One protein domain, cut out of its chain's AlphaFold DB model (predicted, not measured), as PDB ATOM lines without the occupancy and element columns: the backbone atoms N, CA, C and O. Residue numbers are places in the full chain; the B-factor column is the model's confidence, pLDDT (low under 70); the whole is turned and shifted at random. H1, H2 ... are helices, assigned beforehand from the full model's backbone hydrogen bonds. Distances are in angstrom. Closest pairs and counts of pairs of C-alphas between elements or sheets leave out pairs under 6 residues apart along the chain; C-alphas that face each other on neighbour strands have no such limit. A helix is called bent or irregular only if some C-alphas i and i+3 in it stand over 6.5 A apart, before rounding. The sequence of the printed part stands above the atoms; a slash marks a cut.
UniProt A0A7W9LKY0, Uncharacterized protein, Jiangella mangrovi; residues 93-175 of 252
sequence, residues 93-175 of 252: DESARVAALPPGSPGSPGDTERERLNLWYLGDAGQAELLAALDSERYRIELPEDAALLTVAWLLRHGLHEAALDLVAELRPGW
ATOM      1  N   ASP A  93      35.553 142.973  43.510       80.81
ATOM      2  CA  ASP A  93      36.880 142.825  44.124       80.81
ATOM      3  C   ASP A  93      37.432 141.396  43.971       80.81
ATOM      4  O   ASP A  93      38.628 141.197  43.741       80.81
ATOM      5  N   GLU A  94      36.566 140.388  44.101       85.31
ATOM      6  CA  GLU A  94      36.928 138.981  43.918       85.31
ATOM      7  C   GLU A  94      37.249 138.685  42.451       85.31
ATOM      8  O   GLU A  94      38.265 138.053  42.163       85.31
ATOM      9  N   SER A  95      36.439 139.195  41.525       87.62
ATOM     10  CA  SER A  95      36.656 139.084  40.081       87.62
ATOM     11  C   SER A  95      37.966 139.751  39.663       87.62
ATOM     12  O   SER A  95      38.766 139.153  38.945       87.62
ATOM     13  N   ALA A  96      38.248 140.955  40.176       88.06
ATOM     14  CA  ALA A  96      39.511 141.651  39.936       88.06
ATOM     15  C   ALA A  96      40.713 140.856  40.467       88.06
ATOM     16  O   ALA A  96      41.764 140.806  39.826       88.06
ATOM     17  N   ARG A  97      40.561 140.198  41.622       87.31
ATOM     18  CA  ARG A  97      41.597 139.322  42.170       87.31
ATOM     19  C   ARG A  97      41.824 138.105  41.296       87.31
ATOM     20  O   ARG A  97      42.970 137.824  40.971       87.31
ATOM     21  N   VAL A  98      40.761 137.406  40.911       89.06
ATOM     22  CA  VAL A  98      40.848 136.235  40.037       89.06
ATOM     23  C   VAL A  98      41.497 136.596  38.701       89.06
ATOM     24  O   VAL A  98      42.325 135.831  38.218       89.06
ATOM     25  N   ALA A  99      41.187 137.767  38.142       90.19
ATOM     26  CA  ALA A  99      41.798 138.264  36.910       90.19
ATOM     27  C   ALA A  99      43.312 138.529  37.037       90.19
ATOM     28  O   ALA A  99      44.022 138.506  36.035       90.19
ATOM     29  N   ALA A 100      43.813 138.772  38.251       89.25
ATOM     30  CA  ALA A 100      45.240 138.936  38.528       89.25
ATOM     31  C   ALA A 100      45.972 137.604  38.780       89.25
ATOM     32  O   ALA A 100      47.201 137.595  38.878       89.25
ATOM     33  N   LEU A 101      45.246 136.487  38.915       87.38
ATOM     34  CA  LEU A 101      45.840 135.162  39.086       87.38
ATOM     35  C   LEU A 101      46.232 134.564  37.731       87.38
ATOM     36  O   LEU A 101      45.585 134.851  36.722       87.38
ATOM     37  N   PRO A 102      47.251 133.686  37.694       84.38
ATOM     38  CA  PRO A 102      47.524 132.887  36.511       84.38
ATOM     39  C   PRO A 102      46.262 132.137  36.058       84.38
ATOM     40  O   PRO A 102      45.501 131.659  36.911       84.38
ATOM     41  N   PRO A 103      46.024 132.018  34.740       78.19
ATOM     42  CA  PRO A 103      44.888 131.262  34.244       78.19
ATOM     43  C   PRO A 103      44.984 129.808  34.715       78.19
ATOM     44  O   PRO A 103      46.060 129.205  34.709       78.19
ATOM     45  N   GLY A 104      43.842 129.259  35.134       70.06
ATOM     46  CA  GLY A 104      43.728 127.840  35.449       70.06
ATOM     47  C   GLY A 104      43.966 126.984  34.205       70.06
ATOM     48  O   GLY A 104      43.781 127.438  33.074       70.06
ATOM     49  N   SER A 105      44.386 125.739  34.414       73.31
ATOM     50  CA  SER A 105      44.419 124.740  33.343       73.31
ATOM     51  C   SER A 105      43.089 123.982  33.336       73.31
ATOM     52  O   SER A 105      42.677 123.532  34.408       73.31
ATOM     53  N   PRO A 106      42.428 123.807  32.176       70.81
ATOM     54  CA  PRO A 106      41.181 123.048  32.095       70.81
ATOM     55  C   PRO A 106      41.332 121.645  32.698       70.81
ATOM     56  O   PRO A 106      42.318 120.959  32.421       70.81
ATOM     57  N   GLY A 107      40.379 121.219  33.531       67.19
ATOM     58  CA  GLY A 107      40.415 119.911  34.197       67.19
ATOM     59  C   GLY A 107      41.451 119.763  35.323       67.19
ATOM     60  O   GLY A 107      41.644 118.655  35.822       67.19
ATOM     61  N   SER A 108      42.120 120.845  35.733       68.81
ATOM     62  CA  SER A 108      42.982 120.882  36.925       68.81
ATOM     63  C   SER A 108      42.275 121.578  38.096       68.81
ATOM     64  O   SER A 108      41.359 122.363  37.859       68.81
ATOM     65  N   PRO A 109      42.696 121.353  39.358       66.25
ATOM     66  CA  PRO A 109      42.211 122.149  40.485       66.25
ATOM     67  C   PRO A 109      42.355 123.648  40.195       66.25
ATOM     68  O   PRO A 109      43.433 124.109  39.812       66.25
ATOM     69  N   GLY A 110      41.269 124.401  40.362       66.75
ATOM     70  CA  GLY A 110      41.195 125.805  39.958       66.75
ATOM     71  C   GLY A 110      40.652 126.015  38.542       66.75
ATOM     72  O   GLY A 110      40.950 127.035  37.916       66.75
ATOM     73  N   ASP A 111      39.858 125.082  38.022       73.56
ATOM     74  CA  ASP A 111      39.181 125.256  36.731       73.56
ATOM     75  C   ASP A 111      38.133 126.384  36.827       73.56
ATOM     76  O   ASP A 111      38.039 127.274  35.979       73.56
ATOM     77  N   THR A 112      37.414 126.444  37.955       81.94
ATOM     78  CA  THR A 112      36.440 127.514  38.218       81.94
ATOM     79  C   THR A 112      37.081 128.743  38.860       81.94
ATOM     80  O   THR A 112      38.015 128.649  39.655       81.94
ATOM     81  N   GLU A 113      36.535 129.925  38.571       85.00
ATOM     82  CA  GLU A 113      37.002 131.190  39.154       85.00
ATOM     83  C   GLU A 113      36.943 131.193  40.689       85.00
ATOM     84  O   GLU A 113      37.864 131.672  41.355       85.00
ATOM     85  N   ARG A 114      35.877 130.605  41.249       83.75
ATOM     86  CA  ARG A 114      35.675 130.477  42.696       83.75
ATOM     87  C   ARG A 114      36.729 129.577  43.330       83.75
ATOM     88  O   ARG A 114      37.313 129.947  44.346       83.75
ATOM     89  N   GLU A 115      37.011 128.435  42.716       82.25
ATOM     90  CA  GLU A 115      38.039 127.520  43.203       82.25
ATOM     91  C   GLU A 115      39.433 128.156  43.127       82.25
ATOM     92  O   GLU A 115      40.182 128.074  44.099       82.25
ATOM     93  N   ARG A 116      39.762 128.883  42.046       86.19
ATOM     94  CA  ARG A 116      41.031 129.637  41.956       86.19
ATOM     95  C   ARG A 116      41.188 130.631  43.094       86.19
ATOM     96  O   ARG A 116      42.260 130.723  43.691       86.19
ATOM     97  N   LEU A 117      40.126 131.371  43.401       87.19
ATOM     98  CA  LEU A 117      40.133 132.320  44.506       87.19
ATOM     99  C   LEU A 117      40.356 131.616  45.852       87.19
ATOM    100  O   LEU A 117      41.182 132.063  46.646       87.19
ATOM    101  N   ASN A 118      39.646 130.514  46.098       87.38
ATOM    102  CA  ASN A 118      39.776 129.738  47.331       87.38
ATOM    103  C   ASN A 118      41.193 129.163  47.490       87.38
ATOM    104  O   ASN A 118      41.793 129.305  48.555       87.38
ATOM    105  N   LEU A 119      41.767 128.603  46.421       87.69
ATOM    106  CA  LEU A 119      43.146 128.106  46.397       87.69
ATOM    107  C   LEU A 119      44.164 129.220  46.658       87.69
ATOM    108  O   LEU A 119      45.114 129.022  47.414       87.69
ATOM    109  N   TRP A 120      43.953 130.414  46.097       89.94
ATOM    110  CA  TRP A 120      44.810 131.563  46.379       89.94
ATOM    111  C   TRP A 120      44.800 131.944  47.865       89.94
ATOM    112  O   TRP A 120      45.853 132.237  48.432       89.94
ATOM    113  N   TYR A 121      43.634 131.888  48.518       90.06
ATOM    114  CA  TYR A 121      43.517 132.164  49.952       90.06
ATOM    115  C   TYR A 121      44.229 131.133  50.837       90.06
ATOM    116  O   TYR A 121      44.569 131.456  51.973       90.06
ATOM    117  N   LEU A 122      44.484 129.922  50.338       90.94
ATOM    118  CA  LEU A 122      45.278 128.906  51.036       90.94
ATOM    119  C   LEU A 122      46.790 129.113  50.892       90.94
ATOM    120  O   LEU A 122      47.548 128.576  51.696       90.94
ATOM    121  N   GLY A 123      47.233 129.900  49.911       90.81
ATOM    122  CA  GLY A 123      48.634 130.290  49.774       90.81
ATOM    123  C   GLY A 123      49.052 131.372  50.775       90.81
ATOM    124  O   GLY A 123      48.218 132.084  51.334       90.81
ATOM    125  N   ASP A 124      50.363 131.550  50.950       92.06
ATOM    126  CA  ASP A 124      50.951 132.446  51.959       92.06
ATOM    127  C   ASP A 124      50.400 133.878  51.922       92.06
ATOM    128  O   ASP A 124      50.077 134.460  52.959       92.06
ATOM    129  N   ALA A 125      50.260 134.458  50.724       91.06
ATOM    130  CA  ALA A 125      49.750 135.819  50.557       91.06
ATOM    131  C   ALA A 125      48.285 135.944  50.999       91.06
ATOM    132  O   ALA A 125      47.907 136.913  51.664       91.06
ATOM    133  N   GLY A 126      47.467 134.950  50.657       91.00
ATOM    134  CA  GLY A 126      46.070 134.895  51.053       91.00
ATOM    135  C   GLY A 126      45.900 134.671  52.550       91.00
ATOM    136  O   GLY A 126      45.140 135.389  53.198       91.00
ATOM    137  N   GLN A 127      46.684 133.762  53.124       93.38
ATOM    138  CA  GLN A 127      46.733 133.520  54.564       93.38
ATOM    139  C   GLN A 127      47.148 134.777  55.340       93.38
ATOM    140  O   GLN A 127      46.492 135.148  56.314       93.38
ATOM    141  N   ALA A 128      48.178 135.496  54.886       92.94
ATOM    142  CA  ALA A 128      48.604 136.751  55.505       92.94
ATOM    143  C   ALA A 128      47.489 137.811  55.500       92.94
ATOM    144  O   ALA A 128      47.297 138.532  56.482       92.94
ATOM    145  N   GLU A 129      46.718 137.888  54.415       91.19
ATOM    146  CA  GLU A 129      45.583 138.797  54.311       91.19
ATOM    147  C   GLU A 129      44.445 138.433  55.276       91.19
ATOM    148  O   GLU A 129      43.906 139.305  55.965       91.19
ATOM    149  N   LEU A 130      44.112 137.146  55.357       91.88
ATOM    150  CA  LEU A 130      43.113 136.594  56.270       91.88
ATOM    151  C   LEU A 130      43.492 136.861  57.736       91.88
ATOM    152  O   LEU A 130      42.692 137.381  58.518       91.88
ATOM    153  N   LEU A 131      44.748 136.611  58.098       93.38
ATOM    154  CA  LEU A 131      45.273 136.908  59.429       93.38
ATOM    155  C   LEU A 131      45.231 138.408  59.747       93.38
ATOM    156  O   LEU A 131      44.817 138.792  60.840       93.38
ATOM    157  N   ALA A 132      45.571 139.271  58.786       92.06
ATOM    158  CA  ALA A 132      45.464 140.717  58.964       92.06
ATOM    159  C   ALA A 132      44.008 141.173  59.174       92.06
ATOM    160  O   ALA A 132      43.753 142.113  59.938       92.06
ATOM    161  N   ALA A 133      43.039 140.524  58.524       89.56
ATOM    162  CA  ALA A 133      41.619 140.776  58.755       89.56
ATOM    163  C   ALA A 133      41.203 140.378  60.180       89.56
ATOM    164  O   ALA A 133      40.563 141.188  60.857       89.56
ATOM    165  N   LEU A 134      41.636 139.207  60.669       90.94
ATOM    166  CA  LEU A 134      41.406 138.760  62.051       90.94
ATOM    167  C   LEU A 134      42.008 139.725  63.075       90.94
ATOM    168  O   LEU A 134      41.311 140.161  63.987       90.94
ATOM    169  N   ASP A 135      43.273 140.106  62.897       92.50
ATOM    170  CA  ASP A 135      43.998 140.972  63.837       92.50
ATOM    171  C   ASP A 135      43.433 142.389  63.906       92.50
ATOM    172  O   ASP A 135      43.553 143.076  64.923       92.50
ATOM    173  N   SER A 136      42.832 142.839  62.807       89.00
ATOM    174  CA  SER A 136      42.199 144.148  62.726       89.00
ATOM    175  C   SER A 136      40.704 144.141  63.018       89.00
ATOM    176  O   SER A 136      40.102 145.218  63.028       89.00
ATOM    177  N   GLU A 137      40.107 142.963  63.227       87.69
ATOM    178  CA  GLU A 137      38.660 142.774  63.390       87.69
ATOM    179  C   GLU A 137      37.847 143.438  62.256       87.69
ATOM    180  O   GLU A 137      36.716 143.904  62.436       87.69
ATOM    181  N   ARG A 138      38.444 143.530  61.061       83.25
ATOM    182  CA  ARG A 138      37.818 144.107  59.865       83.25
ATOM    183  C   ARG A 138      37.295 142.987  58.997       83.25
ATOM    184  O   ARG A 138      37.830 142.749  57.922       83.25
ATOM    185  N   TYR A 139      36.277 142.306  59.504       83.00
ATOM    186  CA  TYR A 139      35.655 141.190  58.822       83.00
ATOM    187  C   TYR A 139      34.172 141.077  59.187       83.00
ATOM    188  O   TYR A 139      33.736 141.578  60.224       83.00
ATOM    189  N   ARG A 140      33.381 140.481  58.293       82.88
ATOM    190  CA  ARG A 140      31.956 140.200  58.483       82.88
ATOM    191  C   ARG A 140      31.673 138.802  57.940       82.88
ATOM    192  O   ARG A 140      32.192 138.444  56.887       82.88
ATOM    193  N   ILE A 141      30.905 138.039  58.705       84.00
ATOM    194  CA  ILE A 141      30.505 136.664  58.409       84.00
ATOM    195  C   ILE A 141      28.989 136.706  58.280       84.00
ATOM    196  O   ILE A 141      28.322 136.993  59.276       84.00
ATOM    197  N   GLU A 142      28.461 136.479  57.079       82.25
ATOM    198  CA  GLU A 142      27.013 136.327  56.891       82.25
ATOM    199  C   GLU A 142      26.612 134.866  57.022       82.25
ATOM    200  O   GLU A 142      25.578 134.558  57.608       82.25
ATOM    201  N   LEU A 143      27.460 133.982  56.498       82.25
ATOM    202  CA  LEU A 143      27.280 132.542  56.512       82.25
ATOM    203  C   LEU A 143      28.485 131.851  57.154       82.25
ATOM    204  O   LEU A 143      29.604 132.354  57.033       82.25
ATOM    205  N   PRO A 144      28.310 130.683  57.791       83.00
ATOM    206  CA  PRO A 144      29.442 129.906  58.289       83.00
ATOM    207  C   PRO A 144      30.450 129.553  57.178       83.00
ATOM    208  O   PRO A 144      31.649 129.500  57.442       83.00
ATOM    209  N   GLU A 145      30.006 129.420  55.926       82.38
ATOM    210  CA  GLU A 145      30.859 129.215  54.747       82.38
ATOM    211  C   GLU A 145      31.777 130.395  54.478       82.38
ATOM    212  O   GLU A 145      32.934 130.184  54.110       82.38
ATOM    213  N   ASP A 146      31.294 131.623  54.707       80.31
ATOM    214  CA  ASP A 146      32.156 132.794  54.616       80.31
ATOM    215  C   ASP A 146      33.305 132.604  55.596       80.31
ATOM    216  O   ASP A 146      34.432 132.879  55.216       80.31
ATOM    217  N   ALA A 147      33.035 132.046  56.790       85.50
ATOM    218  CA  ALA A 147      33.994 131.898  57.874       85.50
ATOM    219  C   ALA A 147      35.131 130.898  57.641       85.50
ATOM    220  O   ALA A 147      36.187 131.005  58.272       85.50
ATOM    221  N   ALA A 148      34.923 129.940  56.741       88.81
ATOM    222  CA  ALA A 148      35.731 128.733  56.652       88.81
ATOM    223  C   ALA A 148      37.231 129.016  56.456       88.81
ATOM    224  O   ALA A 148      38.061 128.513  57.212       88.81
ATOM    225  N   LEU A 149      37.596 129.888  55.509       90.31
ATOM    226  CA  LEU A 149      39.005 130.178  55.216       90.31
ATOM    227  C   LEU A 149      39.689 131.041  56.291       90.31
ATOM    228  O   LEU A 149      40.881 130.849  56.536       90.31
ATOM    229  N   LEU A 150      38.970 131.932  56.993       91.44
ATOM    230  CA  LEU A 150      39.551 132.582  58.183       91.44
ATOM    231  C   LEU A 150      39.778 131.577  59.305       91.44
ATOM    232  O   LEU A 150      40.773 131.701  60.016       91.44
ATOM    233  N   THR A 151      38.884 130.602  59.480       93.56
ATOM    234  CA  THR A 151      39.073 129.538  60.470       93.56
ATOM    235  C   THR A 151      40.313 128.719  60.137       93.56
ATOM    236  O   THR A 151      41.138 128.516  61.023       93.56
ATOM    237  N   VAL A 152      40.523 128.350  58.868       94.44
ATOM    238  CA  VAL A 152      41.767 127.700  58.413       94.44
ATOM    239  C   VAL A 152      42.989 128.551  58.769       94.44
ATOM    240  O   VAL A 152      43.912 128.055  59.411       94.44
ATOM    241  N   ALA A 153      42.974 129.848  58.445       94.88
ATOM    242  CA  ALA A 153      44.088 130.740  58.767       94.88
ATOM    243  C   ALA A 153      44.351 130.853  60.271       94.88
ATOM    244  O   ALA A 153      45.497 130.836  60.729       94.88
ATOM    245  N   TRP A 154      43.284 130.923  61.066       96.00
ATOM    246  CA  TRP A 154      43.378 130.931  62.516       96.00
ATOM    247  C   TRP A 154      43.971 129.622  63.052       96.00
ATOM    248  O   TRP A 154      44.875 129.689  63.885       96.00
ATOM    249  N   LEU A 155      43.521 128.462  62.568       97.25
ATOM    250  CA  LEU A 155      44.014 127.143  62.983       97.25
ATOM    251  C   LEU A 155      45.508 126.992  62.678       97.25
ATOM    252  O   LEU A 155      46.284 126.647  63.571       97.25
ATOM    253  N   LEU A 156      45.924 127.348  61.459       96.31
ATOM    254  CA  LEU A 156      47.325 127.304  61.041       96.31
ATOM    255  C   LEU A 156      48.213 128.192  61.920       96.31
ATOM    256  O   LEU A 156      49.279 127.759  62.353       96.31
ATOM    257  N   ARG A 157      47.753 129.402  62.271       96.38
ATOM    258  CA  ARG A 157      48.486 130.295  63.186       96.38
ATOM    259  C   ARG A 157      48.678 129.705  64.588       96.38
ATOM    260  O   ARG A 157      49.656 130.042  65.248       96.38
ATOM    261  N   HIS A 158      47.759 128.862  65.052       97.31
ATOM    262  CA  HIS A 158      47.831 128.234  66.377       97.31
ATOM    263  C   HIS A 158      48.497 126.849  66.355       97.31
ATOM    264  O   HIS A 158      48.489 126.163  67.373       97.31
ATOM    265  N   GLY A 159      49.078 126.437  65.223       97.12
ATOM    266  CA  GLY A 159      49.732 125.133  65.082       97.12
ATOM    267  C   GLY A 159      48.759 123.952  64.994       97.12
ATOM    268  O   GLY A 159      49.175 122.803  65.112       97.12
ATOM    269  N   LEU A 160      47.465 124.210  64.783       97.56
ATOM    270  CA  LEU A 160      46.421 123.189  64.666       97.56
ATOM    271  C   LEU A 160      46.318 122.705  63.212       97.56
ATOM    272  O   LEU A 160      45.306 122.902  62.541       97.56
ATOM    273  N   HIS A 161      47.406 122.120  62.710       95.94
ATOM    274  CA  HIS A 161      47.552 121.761  61.296       95.94
ATOM    275  C   HIS A 161      46.588 120.657  60.849       95.94
ATOM    276  O   HIS A 161      46.002 120.781  59.780       95.94
ATOM    277  N   GLU A 162      46.387 119.621  61.667       96.06
ATOM    278  CA  GLU A 162      45.460 118.521  61.355       96.06
ATOM    279  C   GLU A 162      44.030 119.039  61.201       96.06
ATOM    280  O   GLU A 162      43.437 118.886  60.142       96.06
ATOM    281  N   ALA A 163      43.534 119.799  62.181       93.69
ATOM    282  CA  ALA A 163      42.205 120.405  62.113       93.69
ATOM    283  C   ALA A 163      42.037 121.354  60.909       93.69
ATOM    284  O   ALA A 163      40.953 121.453  60.336       93.69
ATOM    285  N   ALA A 164      43.099 122.067  60.513       94.38
ATOM    286  CA  ALA A 164      43.070 122.909  59.319       94.38
ATOM    287  C   ALA A 164      42.955 122.070  58.037       94.38
ATOM    288  O   ALA A 164      42.190 122.427  57.143       94.38
ATOM    289  N   LEU A 165      43.699 120.963  57.953       93.12
ATOM    290  CA  LEU A 165      43.642 120.034  56.827       93.12
ATOM    291  C   LEU A 165      42.297 119.309  56.755       93.12
ATOM    292  O   LEU A 165      41.755 119.199  55.659       93.12
ATOM    293  N   ASP A 166      41.740 118.893  57.891       92.56
ATOM    294  CA  ASP A 166      40.417 118.267  57.974       92.56
ATOM    295  C   ASP A 166      39.335 119.218  57.463       92.56
ATOM    296  O   ASP A 166      38.543 118.850  56.598       92.56
ATOM    297  N   LEU A 167      39.358 120.478  57.915       90.44
ATOM    298  CA  LEU A 167      38.425 121.497  57.442       90.44
ATOM    299  C   LEU A 167      38.593 121.755  55.939       90.44
ATOM    300  O   LEU A 167      37.610 121.849  55.211       90.44
ATOM    301  N   VAL A 168      39.828 121.846  55.437       89.25
ATOM    302  CA  VAL A 168      40.076 121.984  53.995       89.25
ATOM    303  C   VAL A 168      39.529 120.774  53.233       89.25
ATOM    304  O   VAL A 168      38.848 120.961  52.227       89.25
ATOM    305  N   ALA A 169      39.778 119.554  53.710       88.19
ATOM    306  CA  ALA A 169      39.307 118.323  53.088       88.19
ATOM    307  C   ALA A 169      37.776 118.231  53.061       88.19
ATOM    308  O   ALA A 169      37.216 117.843  52.037       88.19
ATOM    309  N   GLU A 170      37.108 118.653  54.135       85.75
ATOM    310  CA  GLU A 170      35.649 118.716  54.238       85.75
ATOM    311  C   GLU A 170      35.037 119.719  53.244       85.75
ATOM    312  O   GLU A 170      33.963 119.481  52.695       85.75
ATOM    313  N   LEU A 171      35.731 120.823  52.949       80.31
ATOM    314  CA  LEU A 171      35.248 121.841  52.011       80.31
ATOM    315  C   LEU A 171      35.456 121.472  50.533       80.31
ATOM    316  O   LEU A 171      34.722 121.969  49.674       80.31
ATOM    317  N   ARG A 172      36.462 120.644  50.217       75.50
ATOM    318  CA  ARG A 172      36.890 120.360  48.833       75.50
ATOM    319  C   ARG A 172      35.778 119.853  47.903       75.50
ATOM    320  O   ARG A 172      35.740 120.345  46.776       75.50
ATOM    321  N   PRO A 173      34.882 118.931  48.311       69.38
ATOM    322  CA  PRO A 173      33.804 118.454  47.440       69.38
ATOM    323  C   PRO A 173      32.851 119.567  46.970       69.38
ATOM    324  O   PRO A 173      32.308 119.477  45.873       69.38
ATOM    325  N   GLY A 174      32.692 120.637  47.762       62.88
ATOM    326  CA  GLY A 174      31.776 121.753  47.492       62.88
ATOM    327  C   GLY A 174      32.445 123.073  47.090       62.88
ATOM    328  O   GLY A 174      31.759 124.083  46.973       62.88
ATOM    329  N   TRP A 175      33.766 123.128  46.883       66.62
ATOM    330  CA  TRP A 175      34.510 124.387  46.669       66.62
ATOM    331  C   TRP A 175      34.132 125.191  45.424       66.62
ATOM    332  O   TRP A 175      34.348 126.404  45.397       66.62
TER     333      TRP A 175
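Overview. This is residues 93 to 175 of the 252 residues of an uncharacterized protein of Jiangella mangrovi (UniProt A0A7W9LKY0). Two helices, H2 and H4, make the middle; H4 and H5 form a helical hairpin on one side, while on the other side H1 crosses H2 and H3 crosses H4. The long link of residues 100 to 112 loops at one end. The printed part has 83 residues with five named helices, H1 to H5 in chain order, and no named strand: all helix. It is compact, with a radius of gyration of the C-alphas of 12.9 A and spans of 35 by 26 by 24 A.

Arrangement. Start at H1, residues 93 to 99, which touches H2, residues 113 to 122, about perpendicular at 83 degrees; the closest C-alphas, Val 98 and Leu 117, are 6.0 A apart. Next, H3, residues 124 to 136, and H2 touch only at the corner, and only just, with 3 pairs of C-alphas within 8 A; the closest are Tyr 121 and Gln 127, 5.8 A. H4, residues 144 to 157, touches H3 with residues 149 to 154 alone, about perpendicular at 79 degrees; the closest C-alphas are Gln 127 and Ala 153, 5.7 A. With Leu 149 alone H4 only just touches H2, 3 pairs within 8 A. Find H5, residues 161 to 174, at a shallow tilt of 27 degrees to H4, opposite ways; C-alphas Val 152 and Ala 164 are closest, 5.0 A. H5 is apart from H1, H2 and H3. Every O i to N i+4 pair is within hydrogen-bond range in H1, H2 and H3; in H4 and H5, 8 of 10 are.

Along the chain. Find C-alpha 93 at (36.880, 142.825, 44.124), where H1 begins. H3 spans 18.2 A, H4 19.7 A and H5 21.0 A, ending at C-alpha 174, (31.776, 121.753, 47.492). H4 and H5 are irregular: C-alphas 146 and 149 are 7.4 A apart, 170 and 173 7.0 A.

Size, cuts and confidence. The farthest C-alphas, Gly 107 and Ser 136, are 37.5 A apart. The printed part has no cut; the link H1 to H2 is long. Residues 107 to 110 and 173 to 175 are under pLDDT 70.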